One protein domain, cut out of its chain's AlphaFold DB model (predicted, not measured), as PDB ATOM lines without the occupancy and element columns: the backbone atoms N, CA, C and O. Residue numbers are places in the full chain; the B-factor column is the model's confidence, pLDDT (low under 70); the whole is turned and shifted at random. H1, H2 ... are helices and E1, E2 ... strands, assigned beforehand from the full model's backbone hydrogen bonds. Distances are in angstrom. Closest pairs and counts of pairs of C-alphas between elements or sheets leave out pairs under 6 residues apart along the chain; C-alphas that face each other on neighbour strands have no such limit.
ATOM      1  N   ARG A 287     -24.855 -35.835  39.154       85.50
ATOM      2  CA  ARG A 287     -25.613 -34.888  38.317       85.50
ATOM      3  C   ARG A 287     -25.383 -33.434  38.743       85.50
ATOM      4  O   ARG A 287     -25.345 -33.161  39.939       85.50
ATOM      5  N   GLY A 288     -25.167 -32.539  37.776       86.00
ATOM      6  CA  GLY A 288     -24.972 -31.104  38.018       86.00
ATOM      7  C   GLY A 288     -23.699 -30.733  38.792       86.00
ATOM      8  O   GLY A 288     -23.550 -29.591  39.222       86.00
ATOM      9  N   ARG A 289     -22.770 -31.673  39.014       90.12
ATOM     10  CA  ARG A 289     -21.545 -31.403  39.778       90.12
ATOM     11  C   ARG A 289     -20.443 -30.827  38.905       90.12
ATOM     12  O   ARG A 289     -20.181 -31.328  37.817       90.12
ATOM     13  N   VAL A 290     -19.740 -29.841  39.449       91.31
ATOM     14  CA  VAL A 290     -18.562 -29.238  38.823       91.31
ATOM     15  C   VAL A 290     -17.361 -30.179  38.936       91.31
ATOM     16  O   VAL A 290     -17.044 -30.667  40.027       91.31
ATOM     17  N   CYS A 291     -16.689 -30.429  37.817       91.81
ATOM     18  CA  CYS A 291     -15.453 -31.200  37.774       91.81
ATOM     19  C   CYS A 291     -14.234 -30.331  38.090       91.81
ATOM     20  O   CYS A 291     -14.280 -29.104  38.014       91.81
ATOM     21  N   LYS A 292     -13.110 -30.981  38.394       92.75
ATOM     22  CA  LYS A 292     -11.819 -30.292  38.516       92.75
ATOM     23  C   LYS A 292     -11.249 -29.891  37.155       92.75
ATOM     24  O   LYS A 292     -10.778 -28.776  36.981       92.75
ATOM     25  N   ASP A 293     -11.256 -30.842  36.234       91.38
ATOM     26  CA  ASP A 293     -10.659 -30.770  34.907       91.38
ATOM     27  C   ASP A 293     -11.324 -31.831  34.008       91.38
ATOM     28  O   ASP A 293     -12.184 -32.607  34.454       91.38
ATOM     29  N   ARG A 294     -10.921 -31.878  32.735       88.88
ATOM     30  CA  ARG A 294     -11.488 -32.793  31.735       88.88
ATOM     31  C   ARG A 294     -11.269 -34.274  32.086       88.88
ATOM     32  O   ARG A 294     -12.164 -35.092  31.871       88.88
ATOM     33  N   HIS A 295     -10.128 -34.628  32.681       90.62
ATOM     34  CA  HIS A 295      -9.831 -36.005  33.100       90.62
ATOM     35  C   HIS A 295     -10.680 -36.424  34.306       90.62
ATOM     36  O   HIS A 295     -11.216 -37.533  34.358       90.62
ATOM     37  N   ASN A 296     -10.866 -35.520  35.264       93.19
ATOM     38  CA  ASN A 296     -11.746 -35.729  36.397       93.19
ATOM     39  C   ASN A 296     -13.195 -35.914  35.936       93.19
ATOM     40  O   ASN A 296     -13.841 -36.861  36.390       93.19
ATOM     41  N   CYS A 297     -13.679 -35.111  34.981       90.06
ATOM     42  CA  CYS A 297     -15.012 -35.288  34.407       90.06
ATOM     43  C   CYS A 297     -15.225 -36.686  33.816       90.06
ATOM     44  O   CYS A 297     -16.292 -37.264  34.033       90.06
ATOM     45  N   ALA A 298     -14.226 -37.265  33.140       87.00
ATOM     46  CA  ALA A 298     -14.336 -38.615  32.579       87.00
ATOM     47  C   ALA A 298     -14.689 -39.663  33.655       87.00
ATOM     48  O   ALA A 298     -15.480 -40.580  33.419       87.00
ATOM     49  N   THR A 299     -14.169 -39.493  34.874       88.00
ATOM     50  CA  THR A 299     -14.459 -40.393  36.002       88.00
ATOM     51  C   THR A 299     -15.696 -39.992  36.810       88.00
ATOM     52  O   THR A 299     -16.463 -40.877  37.207       88.00
ATOM     53  N   LEU A 300     -15.916 -38.695  37.046       90.44
ATOM     54  CA  LEU A 300     -16.995 -38.150  37.878       90.44
ATOM     55  C   LEU A 300     -18.366 -38.242  37.189       90.44
ATOM     56  O   LEU A 300     -19.360 -38.588  37.832       90.44
ATOM     57  N   CYS A 301     -18.417 -38.009  35.876       89.25
ATOM     58  CA  CYS A 301     -19.659 -37.996  35.097       89.25
ATOM     59  C   CYS A 301     -20.150 -39.402  34.726       89.25
ATOM     60  O   CYS A 301     -21.264 -39.556  34.232       89.25
ATOM     61  N   CYS A 302     -19.348 -40.442  34.985       88.50
ATOM     62  CA  CYS A 302     -19.690 -41.837  34.702       88.50
ATOM     63  C   CYS A 302     -20.091 -42.090  33.237       88.50
ATOM     64  O   CYS A 302     -21.044 -42.817  32.976       88.50
ATOM     65  N   GLY A 303     -19.393 -41.453  32.294       85.31
ATOM     66  CA  GLY A 303     -19.661 -41.595  30.859       85.31
ATOM     67  C   GLY A 303     -20.837 -40.770  30.326       85.31
ATOM     68  O   GLY A 303     -21.114 -40.841  29.138       85.31
ATOM     69  N   ARG A 304     -21.503 -39.958  31.160       85.00
ATOM     70  CA  ARG A 304     -22.627 -39.101  30.736       85.00
ATOM     71  C   ARG A 304     -22.218 -37.843  29.962       85.00
ATOM     72  O   ARG A 304     -23.098 -37.121  29.535       85.00
ATOM     73  N   GLY A 305     -20.926 -37.553  29.812       85.31
ATOM     74  CA  GLY A 305     -20.455 -36.264  29.288       85.31
ATOM     75  C   GLY A 305     -20.547 -35.125  30.313       85.31
ATOM     76  O   GLY A 305     -20.958 -35.326  31.463       85.31
ATOM     77  N   PHE A 306     -20.113 -33.932  29.914       87.62
ATOM     78  CA  PHE A 306     -20.087 -32.735  30.757       87.62
ATOM     79  C   PHE A 306     -20.329 -31.491  29.905       87.62
ATOM     80  O   PHE A 306     -19.898 -31.436  28.767       87.62
ATOM     81  N   VAL A 307     -21.007 -30.493  30.457       88.06
ATOM     82  CA  VAL A 307     -21.260 -29.206  29.808       88.06
ATOM     83  C   VAL A 307     -20.149 -28.233  30.183       88.06
ATOM     84  O   VAL A 307     -19.814 -28.105  31.365       88.06
ATOM     85  N   THR A 308     -19.604 -27.540  29.190       88.06
ATOM     86  CA  THR A 308     -18.633 -26.459  29.380       88.06
ATOM     87  C   THR A 308     -19.367 -25.122  29.438       88.06
ATOM     88  O   THR A 308     -20.152 -24.799  28.555       88.06
ATOM     89  N   THR A 309     -19.145 -24.352  30.500       88.62
ATOM     90  CA  THR A 309     -19.741 -23.019  30.694       88.62
ATOM     91  C   THR A 309     -18.648 -22.016  31.030       88.62
ATOM     92  O   THR A 309     -17.747 -22.343  31.799       88.62
ATOM     93  N   LYS A 310     -18.711 -20.798  30.485       89.38
ATOM     94  CA  LYS A 310     -17.800 -19.718  30.880       89.38
ATOM     95  C   LYS A 310     -18.223 -19.180  32.242       89.38
ATOM     96  O   LYS A 310     -19.386 -18.842  32.450       89.38
ATOM     97  N   ARG A 311     -17.282 -19.115  33.179       92.38
ATOM     98  CA  ARG A 311     -17.480 -18.500  34.488       92.38
ATOM     99  C   ARG A 311     -16.496 -17.366  34.676       92.38
ATOM    100  O   ARG A 311     -15.288 -17.554  34.615       92.38
ATOM    101  N   THR A 312     -17.034 -16.219  35.041       94.25
ATOM    102  CA  THR A 312     -16.251 -15.067  35.452       94.25
ATOM    103  C   THR A 312     -15.731 -15.257  36.883       94.25
ATOM    104  O   THR A 312     -16.505 -15.401  37.834       94.25
ATOM    105  N   VAL A 313     -14.413 -15.266  37.056       94.25
ATOM    106  CA  VAL A 313     -13.723 -15.331  38.346       94.25
ATOM    107  C   VAL A 313     -13.128 -13.965  38.647       94.25
ATOM    108  O   VAL A 313     -12.335 -13.428  37.881       94.25
ATOM    109  N   LYS A 314     -13.522 -13.400  39.791       95.44
ATOM    110  CA  LYS A 314     -12.935 -12.168  40.316       95.44
ATOM    111  C   LYS A 314     -11.765 -12.521  41.228       95.44
ATOM    112  O   LYS A 314     -11.933 -13.321  42.150       95.44
ATOM    113  N   SER A 315     -10.604 -11.925  41.000       95.69
ATOM    114  CA  SER A 315      -9.397 -12.130  41.803       95.69
ATOM    115  C   SER A 315      -8.757 -10.791  42.168       95.69
ATOM    116  O   SER A 315      -8.930  -9.789  41.474       95.69
ATOM    117  N   ARG A 316      -8.033 -10.746  43.292       95.12
ATOM    118  CA  ARG A 316      -7.203  -9.579  43.622       95.12
ATOM    119  C   ARG A 316      -5.925  -9.646  42.801       95.12
ATOM    120  O   ARG A 316      -5.233 -10.660  42.832       95.12
ATOM    121  N   CYS A 317      -5.613  -8.570  42.098       95.06
ATOM    122  CA  CYS A 317      -4.460  -8.488  41.212       95.06
ATOM    123  C   CYS A 317      -3.792  -7.117  41.325       95.06
ATOM    124  O   CYS A 317      -4.339  -6.197  41.935       95.06
ATOM    125  N   ARG A 318      -2.594  -6.986  40.740       94.50
ATOM    126  CA  ARG A 318      -1.835  -5.722  40.690       94.50
ATOM    127  C   ARG A 318      -1.727  -5.031  42.059       94.50
ATOM    128  O   ARG A 318      -1.856  -3.818  42.174       94.50
ATOM    129  N   CYS A 319      -1.507  -5.830  43.100       95.50
ATOM    130  CA  CYS A 319      -1.401  -5.349  44.469       95.50
ATOM    131  C   CYS A 319      -0.148  -4.486  44.657       95.50
ATOM    132  O   CYS A 319       0.956  -4.923  44.333       95.50
ATOM    133  N   LYS A 320      -0.317  -3.284  45.215       94.00
ATOM    134  CA  LYS A 320       0.760  -2.343  45.541       94.00
ATOM    135  C   LYS A 320       0.751  -2.030  47.035       94.00
ATOM    136  O   LYS A 320      -0.310  -1.923  47.650       94.00
ATOM    137  N   MET A 321       1.939  -1.889  47.615       93.69
ATOM    138  CA  MET A 321       2.097  -1.408  48.986       93.69
ATOM    139  C   MET A 321       1.933   0.111  48.987       93.69
ATOM    140  O   MET A 321       2.659   0.800  48.274       93.69
ATOM    141  N   VAL A 322       0.993   0.629  49.774       93.44
ATOM    142  CA  VAL A 322       0.745   2.067  49.894       93.44
ATOM    143  C   VAL A 322       1.127   2.516  51.297       93.44
ATOM    144  O   VAL A 322       0.756   1.877  52.285       93.44
ATOM    145  N   ASN A 323       1.906   3.601  51.373       84.75
ATOM    146  CA  ASN A 323       2.278   4.287  52.616       84.75
ATOM    147  C   ASN A 323       2.732   3.325  53.727       84.75
ATOM    148  O   ASN A 323       2.336   3.447  54.881       84.75
ATOM    149  N   CYS A 324       3.526   2.327  53.327       80.62
ATOM    150  CA  CYS A 324       4.198   1.316  54.143       80.62
ATOM    151  C   CYS A 324       3.363   0.421  55.074       80.62
ATOM    152  O   CYS A 324       3.973  -0.417  55.736       80.62
ATOM    153  N   CYS A 325       2.023   0.473  55.096       85.75
ATOM    154  CA  CYS A 325       1.278  -0.468  55.952       85.75
ATOM    155  C   CYS A 325       0.018  -1.108  55.364       85.75
ATOM    156  O   CYS A 325      -0.501  -2.033  55.988       85.75
ATOM    157  N   TYR A 326      -0.473  -0.701  54.191       89.44
ATOM    158  CA  TYR A 326      -1.626  -1.371  53.589       89.44
ATOM    159  C   TYR A 326      -1.391  -1.742  52.129       89.44
ATOM    160  O   TYR A 326      -0.819  -0.994  51.338       89.44
ATOM    161  N   VAL A 327      -1.834  -2.951  51.784       94.38
ATOM    162  CA  VAL A 327      -1.782  -3.469  50.419       94.38
ATOM    163  C   VAL A 327      -3.090  -3.110  49.733       94.38
ATOM    164  O   VAL A 327      -4.151  -3.610  50.106       94.38
ATOM    165  N   GLN A 328      -3.006  -2.262  48.715       95.62
ATOM    166  CA  GLN A 328      -4.128  -1.934  47.847       95.62
ATOM    167  C   GLN A 328      -4.036  -2.785  46.581       95.62
ATOM    168  O   GLN A 328      -3.006  -2.796  45.910       95.62
ATOM    169  N   CYS A 329      -5.101  -3.520  46.266       96.69
ATOM    170  CA  CYS A 329      -5.184  -4.371  45.080       96.69
ATOM    171  C   CYS A 329      -6.355  -3.949  44.205       96.69
ATOM    172  O   CYS A 329      -7.423  -3.610  44.720       96.69
ATOM    173  N   ASP A 330      -6.184  -4.097  42.900       96.69
ATOM    174  CA  ASP A 330      -7.291  -4.027  41.960       96.69
ATOM    175  C   ASP A 330      -8.094  -5.333  41.995       96.69
ATOM    176  O   ASP A 330      -7.600  -6.394  42.400       96.69
ATOM    177  N   THR A 331      -9.336  -5.271  41.516       96.31
ATOM    178  CA  THR A 331     -10.123  -6.472  41.217       96.31
ATOM    179  C   THR A 331      -9.977  -6.800  39.736       96.31
ATOM    180  O   THR A 331     -10.476  -6.068  38.885       96.31
ATOM    181  N   CYS A 332      -9.295  -7.899  39.427       96.00
ATOM    182  CA  CYS A 332      -9.257  -8.473  38.089       96.00
ATOM    183  C   CYS A 332     -10.436  -9.407  37.877       96.00
ATOM    184  O   CYS A 332     -10.940 -10.033  38.811       96.00
ATOM    185  N   VAL A 333     -10.852  -9.501  36.623       95.31
ATOM    186  CA  VAL A 333     -11.966 -10.320  36.180       95.31
ATOM    187  C   VAL A 333     -11.445 -11.188  35.043       95.31
ATOM    188  O   VAL A 333     -11.008 -10.661  34.027       95.31
ATOM    189  N   GLU A 334     -11.452 -12.503  35.237       94.38
ATOM    190  CA  GLU A 334     -11.010 -13.479  34.237       94.38
ATOM    191  C   GLU A 334     -12.151 -14.438  33.906       94.38
ATOM    192  O   GLU A 334     -12.907 -14.841  34.790       94.38
ATOM    193  N   GLU A 335     -12.280 -14.827  32.641       93.62
ATOM    194  CA  GLU A 335     -13.231 -15.855  32.225       93.62
ATOM    195  C   GLU A 335     -12.543 -17.216  32.159       93.62
ATOM    196  O   GLU A 335     -11.603 -17.417  31.391       93.62
ATOM    197  N   VAL A 336     -13.023 -18.164  32.962       91.94
ATOM    198  CA  VAL A 336     -12.500 -19.533  33.009       91.94
ATOM    199  C   VAL A 336     -13.566 -20.540  32.603       91.94
ATOM    200  O   VAL A 336     -14.759 -20.348  32.857       91.94
ATOM    201  N   ASP A 337     -13.133 -21.649  32.011       89.75
ATOM    202  CA  ASP A 337     -14.027 -22.755  31.678       89.75
ATOM    203  C   ASP A 337     -14.428 -23.526  32.939       89.75
ATOM    204  O   ASP A 337     -13.592 -24.061  33.671       89.75
ATOM    205  N   GLN A 338     -15.731 -23.621  33.183       91.12
ATOM    206  CA  GLN A 338     -16.325 -24.455  34.215       91.12
ATOM    207  C   GLN A 338     -17.013 -25.663  33.577       91.12
ATOM    208  O   GLN A 338     -18.012 -25.533  32.867       91.12
ATOM    209  N   LEU A 339     -16.501 -26.852  33.897       91.00
ATOM    210  CA  LEU A 339     -17.027 -28.130  33.424       91.00
ATOM    211  C   LEU A 339     -18.021 -28.704  34.439       91.00
ATOM    212  O   LEU A 339     -17.669 -28.905  35.604       91.00
ATOM    213  N   THR A 340     -19.240 -29.010  34.004       90.06
ATOM    214  CA  THR A 340     -20.320 -29.500  34.872       90.06
ATOM    215  C   THR A 340     -20.896 -30.805  34.338       90.06
ATOM    216  O   THR A 340     -21.209 -30.917  33.159       90.06
ATOM    217  N   ALA A 341     -21.059 -31.815  35.189       86.62
ATOM    218  CA  ALA A 341     -21.596 -33.113  34.797       86.62
ATOM    219  C   ALA A 341     -23.009 -32.989  34.207       86.62
ATOM    220  O   ALA A 341     -23.915 -32.474  34.868       86.62
ATOM    221  N   ALA A 342     -23.199 -33.513  32.995       81.19
ATOM    222  CA  ALA A 342     -24.447 -33.354  32.260       81.19
ATOM    223  C   ALA A 342     -25.612 -34.108  32.922       81.19
ATOM    224  O   ALA A 342     -25.469 -35.245  33.396       81.19
ATOM    225  N   ASP A 343     -26.791 -33.487  32.911       69.19
ATOM    226  CA  ASP A 343     -28.049 -34.168  33.195       69.19
ATOM    227  C   ASP A 343     -28.566 -34.863  31.938       69.19
ATOM    228  O   ASP A 343     -28.475 -34.331  30.835       69.19
ATOM    229  N   ALA A 344     -29.134 -36.064  32.091       54.59
ATOM    230  CA  ALA A 344     -29.686 -36.823  30.962       54.59
ATOM    231  C   ALA A 344     -30.750 -36.018  30.178       54.59
ATOM    232  O   ALA A 344     -30.888 -36.190  28.972       54.59
ATOM    233  N   ALA A 345     -31.444 -35.090  30.848       50.56
ATOM    234  CA  ALA A 345     -32.385 -34.161  30.227       50.56
ATOM    235  C   ALA A 345     -31.704 -33.113  29.325       50.56
ATOM    236  O   ALA A 345     -32.257 -32.767  28.285       50.56
ATOM    237  N   ALA A 346     -30.495 -32.653  29.669       49.72
ATOM    238  CA  ALA A 346     -29.758 -31.679  28.861       49.72
ATOM    239  C   ALA A 346     -29.314 -32.291  27.524       49.72
ATOM    240  O   ALA A 346     -29.444 -31.664  26.479       49.72
ATOM    241  N   ILE A 347     -28.877 -33.554  27.537       51.62
ATOM    242  CA  ILE A 347     -28.482 -34.265  26.313       51.62
ATOM    243  C   ILE A 347     -29.707 -34.592  25.461       51.62
ATOM    244  O   ILE A 347     -29.667 -34.367  24.256       51.62
ATOM    245  N   ASN A 348     -30.812 -35.052  26.055       49.47
ATOM    246  CA  ASN A 348     -32.036 -35.342  25.302       49.47
ATOM    247  C   ASN A 348     -32.649 -34.077  24.680       49.47
ATOM    248  O   ASN A 348     -33.086 -34.134  23.537       49.47
ATOM    249  N   GLY A 349     -32.612 -32.934  25.375       51.94
ATOM    250  CA  GLY A 349     -33.032 -31.642  24.826       51.94
ATOM    251  C   GLY A 349     -32.191 -31.219  23.618       51.94
ATOM    252  O   GLY A 349     -32.745 -30.969  22.552       51.94
ATOM    253  N   LEU A 350     -30.857 -31.235  23.732       54.75
ATOM    254  CA  LEU A 350     -29.965 -30.907  22.607       54.75
ATOM    255  C   LEU A 350     -30.034 -31.927  21.452       54.75
ATOM    256  O   LEU A 350     -29.936 -31.544  20.288       54.75
ATOM    257  N   THR A 351     -30.249 -33.212  21.746       50.41
ATOM    258  CA  THR A 351     -30.369 -34.266  20.720       50.41
ATOM    259  C   THR A 351     -31.724 -34.211  20.000       50.41
ATOM    260  O   THR A 351     -31.776 -34.446  18.794       50.41
ATOM    261  N   CYS A 352     -32.814 -33.856  20.697       42.19
ATOM    262  CA  CYS A 352     -34.110 -33.558  20.073       42.19
ATOM    263  C   CYS A 352     -34.023 -32.342  19.146       42.19
ATOM    264  O   CYS A 352     -34.533 -32.395  18.030       42.19
ATOM    265  N   LEU A 353     -33.334 -31.279  19.579       50.81
ATOM    266  CA  LEU A 353     -33.140 -30.070  18.775       50.81
ATOM    267  C   LEU A 353     -32.370 -30.339  17.475       50.81
ATOM    268  O   LEU A 353     -32.728 -29.787  16.439       50.81
ATOM    269  N   LEU A 354     -31.375 -31.235  17.492       51.25
ATOM    270  CA  LEU A 354     -30.697 -31.673  16.268       51.25
ATOM    271  C   LEU A 354     -31.554 -32.576  15.372       51.25
ATOM    272  O   LEU A 354     -31.478 -32.460  14.153       51.25
ATOM    273  N   LYS A 355     -32.338 -33.499  15.948       46.59
ATOM    274  CA  LYS A 355     -33.153 -34.441  15.160       46.59
ATOM    275  C   LYS A 355     -34.361 -33.790  14.491       46.59
ATOM    276  O   LYS A 355     -34.796 -34.288  13.458       46.59
ATOM    277  N   HIS A 356     -34.896 -32.715  15.069       47.75
ATOM    278  CA  HIS A 356     -36.122 -32.074  14.587       47.75
ATOM    279  C   HIS A 356     -35.940 -30.641  14.077       47.75
ATOM    280  O   HIS A 356     -36.902 -30.068  13.584       47.75
ATOM    281  N   GLY A 357     -34.736 -30.061  14.143       42.06
ATOM    282  CA  GLY A 357     -34.409 -28.814  13.443       42.06
ATOM    283  C   GLY A 357     -35.210 -27.570  13.850       42.06
ATOM    284  O   GLY A 357     -35.099 -26.551  13.173       42.06
ATOM    285  N   GLU A 358     -35.997 -27.605  14.928       40.00
ATOM    286  CA  GLU A 358     -36.841 -26.479  15.331       40.00
ATOM    287  C   GLU A 358     -36.916 -26.343  16.860       40.00
ATOM    288  O   GLU A 358     -37.646 -27.061  17.538       40.00
ATOM    289  N   ALA A 359     -36.180 -25.373  17.412       37.34
ATOM    290  CA  ALA A 359     -36.613 -24.669  18.618       37.34
ATOM    291  C   ALA A 359     -37.440 -23.468  18.156       37.34
ATOM    292  O   ALA A 359     -36.876 -22.492  17.650       37.34
ATOM    293  N   ARG A 360     -38.762 -23.557  18.293       37.44
ATOM    294  CA  ARG A 360     -39.656 -22.401  18.222       37.44
ATOM    295  C   ARG A 360     -40.061 -22.063  19.653       37.44
ATOM    296  O   ARG A 360     -40.575 -22.933  20.351       37.44
ATOM    297  N   ASP A 361     -39.831 -20.823  20.079       35.59
ATOM    298  CA  ASP A 361     -40.480 -20.304  21.289       35.59
ATOM    299  C   ASP A 361     -42.002 -20.234  21.073       35.59
ATOM    300  O   ASP A 361     -42.490 -20.384  19.949       35.59
ATOM    301  N   SER A 362     -42.774 -19.951  22.127       32.88
ATOM    302  CA  SER A 362     -44.241 -19.788  22.094       32.88
ATOM    303  C   SER A 362     -44.759 -18.727  21.099       32.88
ATOM    304  O   SER A 362     -45.966 -18.607  20.913       32.88
ATOM    305  N   VAL A 363     -43.855 -17.996  20.435       35.50
ATOM    306  CA  VAL A 363     -44.119 -16.969  19.410       35.50
ATOM    307  C   VAL A 363     -43.488 -17.328  18.042       35.50
ATOM    308  O   VAL A 363     -43.433 -16.513  17.130       35.50
ATOM    309  N   GLY A 364     -42.998 -18.558  17.842       36.81
ATOM    310  CA  GLY A 364     -42.602 -19.056  16.514       36.81
ATOM    311  C   GLY A 364     -41.283 -18.517  15.940       36.81
ATOM    312  O   GLY A 364     -40.982 -18.786  14.780       36.81
ATOM    313  N   SER A 365     -40.474 -17.794  16.718       36.06
ATOM    314  CA  SER A 365     -39.158 -17.306  16.274       36.06
ATOM    315  C   SER A 365     -38.059 -18.365  16.435       36.06
ATOM    316  O   SER A 365     -38.071 -19.150  17.383       36.06
ATOM    317  N   ARG A 366     -37.111 -18.397  15.486       39.88
ATOM    318  CA  ARG A 366     -35.996 -19.359  15.401       39.88
ATOM    319  C   ARG A 366     -34.972 -19.068  16.506       39.88
ATOM    320  O   ARG A 366     -34.301 -18.044  16.442       39.88
ATOM    321  N   VAL A 367     -34.844 -19.947  17.504       47.72
ATOM    322  CA  VAL A 367     -34.096 -19.608  18.736       47.72
ATOM    323  C   VAL A 367     -32.569 -19.704  18.589       47.72
ATOM    324  O   VAL A 367     -31.886 -18.904  19.215       47.72
ATOM    325  N   LYS A 368     -32.005 -20.598  17.754       46.06
ATOM    326  CA  LYS A 368     -30.560 -20.642  17.397       46.06
ATOM    327  C   LYS A 368     -30.322 -21.330  16.047       46.06
ATOM    328  O   LYS A 368     -31.124 -22.160  15.619       46.06
ATOM    329  N   SER A 369     -29.224 -21.000  15.370       49.81
ATOM    330  CA  SER A 369     -28.796 -21.634  14.116       49.81
ATOM    331  C   SER A 369     -28.265 -23.062  14.338       49.81
ATOM    332  O   SER A 369     -27.712 -23.381  15.388       49.81
ATOM    333  N   GLN A 370     -28.380 -23.934  13.331       48.38
ATOM    334  CA  GLN A 370     -27.890 -25.323  13.389       48.38
ATOM    335  C   GLN A 370     -26.389 -25.412  13.740       48.38
ATOM    336  O   GLN A 370     -25.987 -26.289  14.500       48.38
ATOM    337  N   LYS A 371     -25.585 -24.437  13.290       49.34
ATOM    338  CA  LYS A 371     -24.159 -24.317  13.635       49.34
ATOM    339  C   LYS A 371     -23.918 -23.993  15.116       49.34
ATOM    340  O   LYS A 371     -22.952 -24.483  15.691       49.34
ATOM    341  N   GLU A 372     -24.791 -23.216  15.758       50.59
ATOM    342  CA  GLU A 372     -24.703 -22.950  17.203       50.59
ATOM    343  C   GLU A 372     -25.064 -24.188  18.032       50.59
ATOM    344  O   GLU A 372     -24.456 -24.424  19.074       50.59
ATOM    345  N   VAL A 373     -26.010 -25.009  17.565       50.25
ATOM    346  CA  VAL A 373     -26.377 -26.273  18.229       50.25
ATOM    347  C   VAL A 373     -25.266 -27.323  18.077       50.25
ATOM    348  O   VAL A 373     -24.938 -28.010  19.043       50.25
ATOM    349  N   GLU A 374     -24.634 -27.411  16.902       50.22
ATOM    350  CA  GLU A 374     -23.465 -28.273  16.668       50.22
ATOM    351  C   GLU A 374     -22.249 -27.843  17.509       50.22
ATOM    352  O   GLU A 374     -21.590 -28.696  18.107       50.22
ATOM    353  N   SER A 375     -22.000 -26.533  17.649       47.41
ATOM    354  CA  SER A 375     -20.969 -25.990  18.551       47.41
ATOM    355  C   SER A 375     -21.235 -26.356  20.017       47.41
ATOM    356  O   SER A 375     -20.336 -26.835  20.704       47.41
ATOM    357  N   LEU A 376     -22.483 -26.222  20.487       50.94
ATOM    358  CA  LEU A 376     -22.876 -26.583  21.856       50.94
ATOM    359  C   LEU A 376     -22.715 -28.086  22.153       50.94
ATOM    360  O   LEU A 376     -22.503 -28.465  23.302       50.94
ATOM    361  N   LEU A 377     -22.799 -28.958  21.141       51.75
ATOM    362  CA  LEU A 377     -22.574 -30.403  21.284       51.75
ATOM    363  C   LEU A 377     -21.099 -30.804  21.240       51.75
ATOM    364  O   LEU A 377     -20.707 -31.741  21.941       51.75
ATOM    365  N   LEU A 378     -20.272 -30.077  20.486       52.31
ATOM    366  CA  LEU A 378     -18.811 -30.155  20.587       52.31
ATOM    367  C   LEU A 378     -18.332 -29.741  21.993       52.31
ATOM    368  O   LEU A 378     -17.462 -30.409  22.561       52.31
ATOM    369  N   ASP A 379     -18.983 -28.747  22.607       46.25
ATOM    370  CA  ASP A 379     -18.725 -28.288  23.983       46.25
ATOM    371  C   ASP A 379     -19.172 -29.274  25.083       46.25
ATOM    372  O   ASP A 379     -18.711 -29.173  26.227       46.25
ATOM    373  N   ILE A 380     -20.024 -30.261  24.752       50.84
ATOM    374  CA  ILE A 380     -20.480 -31.333  25.667       50.84
ATOM    375  C   ILE A 380     -19.422 -32.449  25.835       50.84
ATOM    376  O   ILE A 380     -19.566 -33.368  26.653       50.84
TER     377      ILE A 380
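This is residues 287 to 380 of the 502 residues of the protein "Protein Wnt" of Chilo suppressalis (UniProt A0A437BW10). A long two-stranded hairpin, E1 and E2, makes an arm from a small helical base, with H1 at the end where E1 begins and E2 ends, and a loose helical hairpin, H2 and H3, beyond that end. The arm makes most of the length. The printed part has 94 residues, with three named helices and two named strands in the order H1 E1 E2 H2 H3; the sheet, E1 - E2, is antiparallel and the class is mixed, helices and strands. The whole is extended, with a radius of gyration of the C-alphas of 19.9 A, and spans 66 by 37 by 20 A.

The closest C-alphas of H1, residues 294 to 300, and E2, residues 326 to 341, are those of Cys 297 and Ala 341, 6.9 A apart. E1, residues 306 to 322, forms a hairpin with E2, antiparallel at 171 degrees; N 307 and O 340, 2.7 A, and N 322 and O 326, 2.9 A, are within hydrogen-bond range. E2 bends by 58 degrees at residue 335. H2, residues 344 to 356, touches H3, residues 370 to 378, with residues 350 to 354 alone, closest at the C-alphas of Leu 354 and Val 373, 7.2 A. This helical hairpin runs opposite ways at a shallow tilt of 32 degrees, only just short of steep. E1 and H3 are near each other, with 6 pairs of C-alphas within 10 A. H1 is apart from H2 and H3. Every O i to N i+4 pair is within hydrogen-bond range in H2 and H3; in H1, 2 of 3 are.

H1 begins at C-alpha 294, (-11.488, -32.793, 31.735). E1 is 44.8 A long, E2 41.9 A and H2 18.2 A. H3 ends at C-alpha 378, (-18.811, -30.155, 20.587).

The farthest C-alphas, of Cys 324 and His 356, are 65.6 A apart. The printed part has no cut. The link H2 to H3 is long, 13 residues. Residues 343 to 380 have pLDDT under 70.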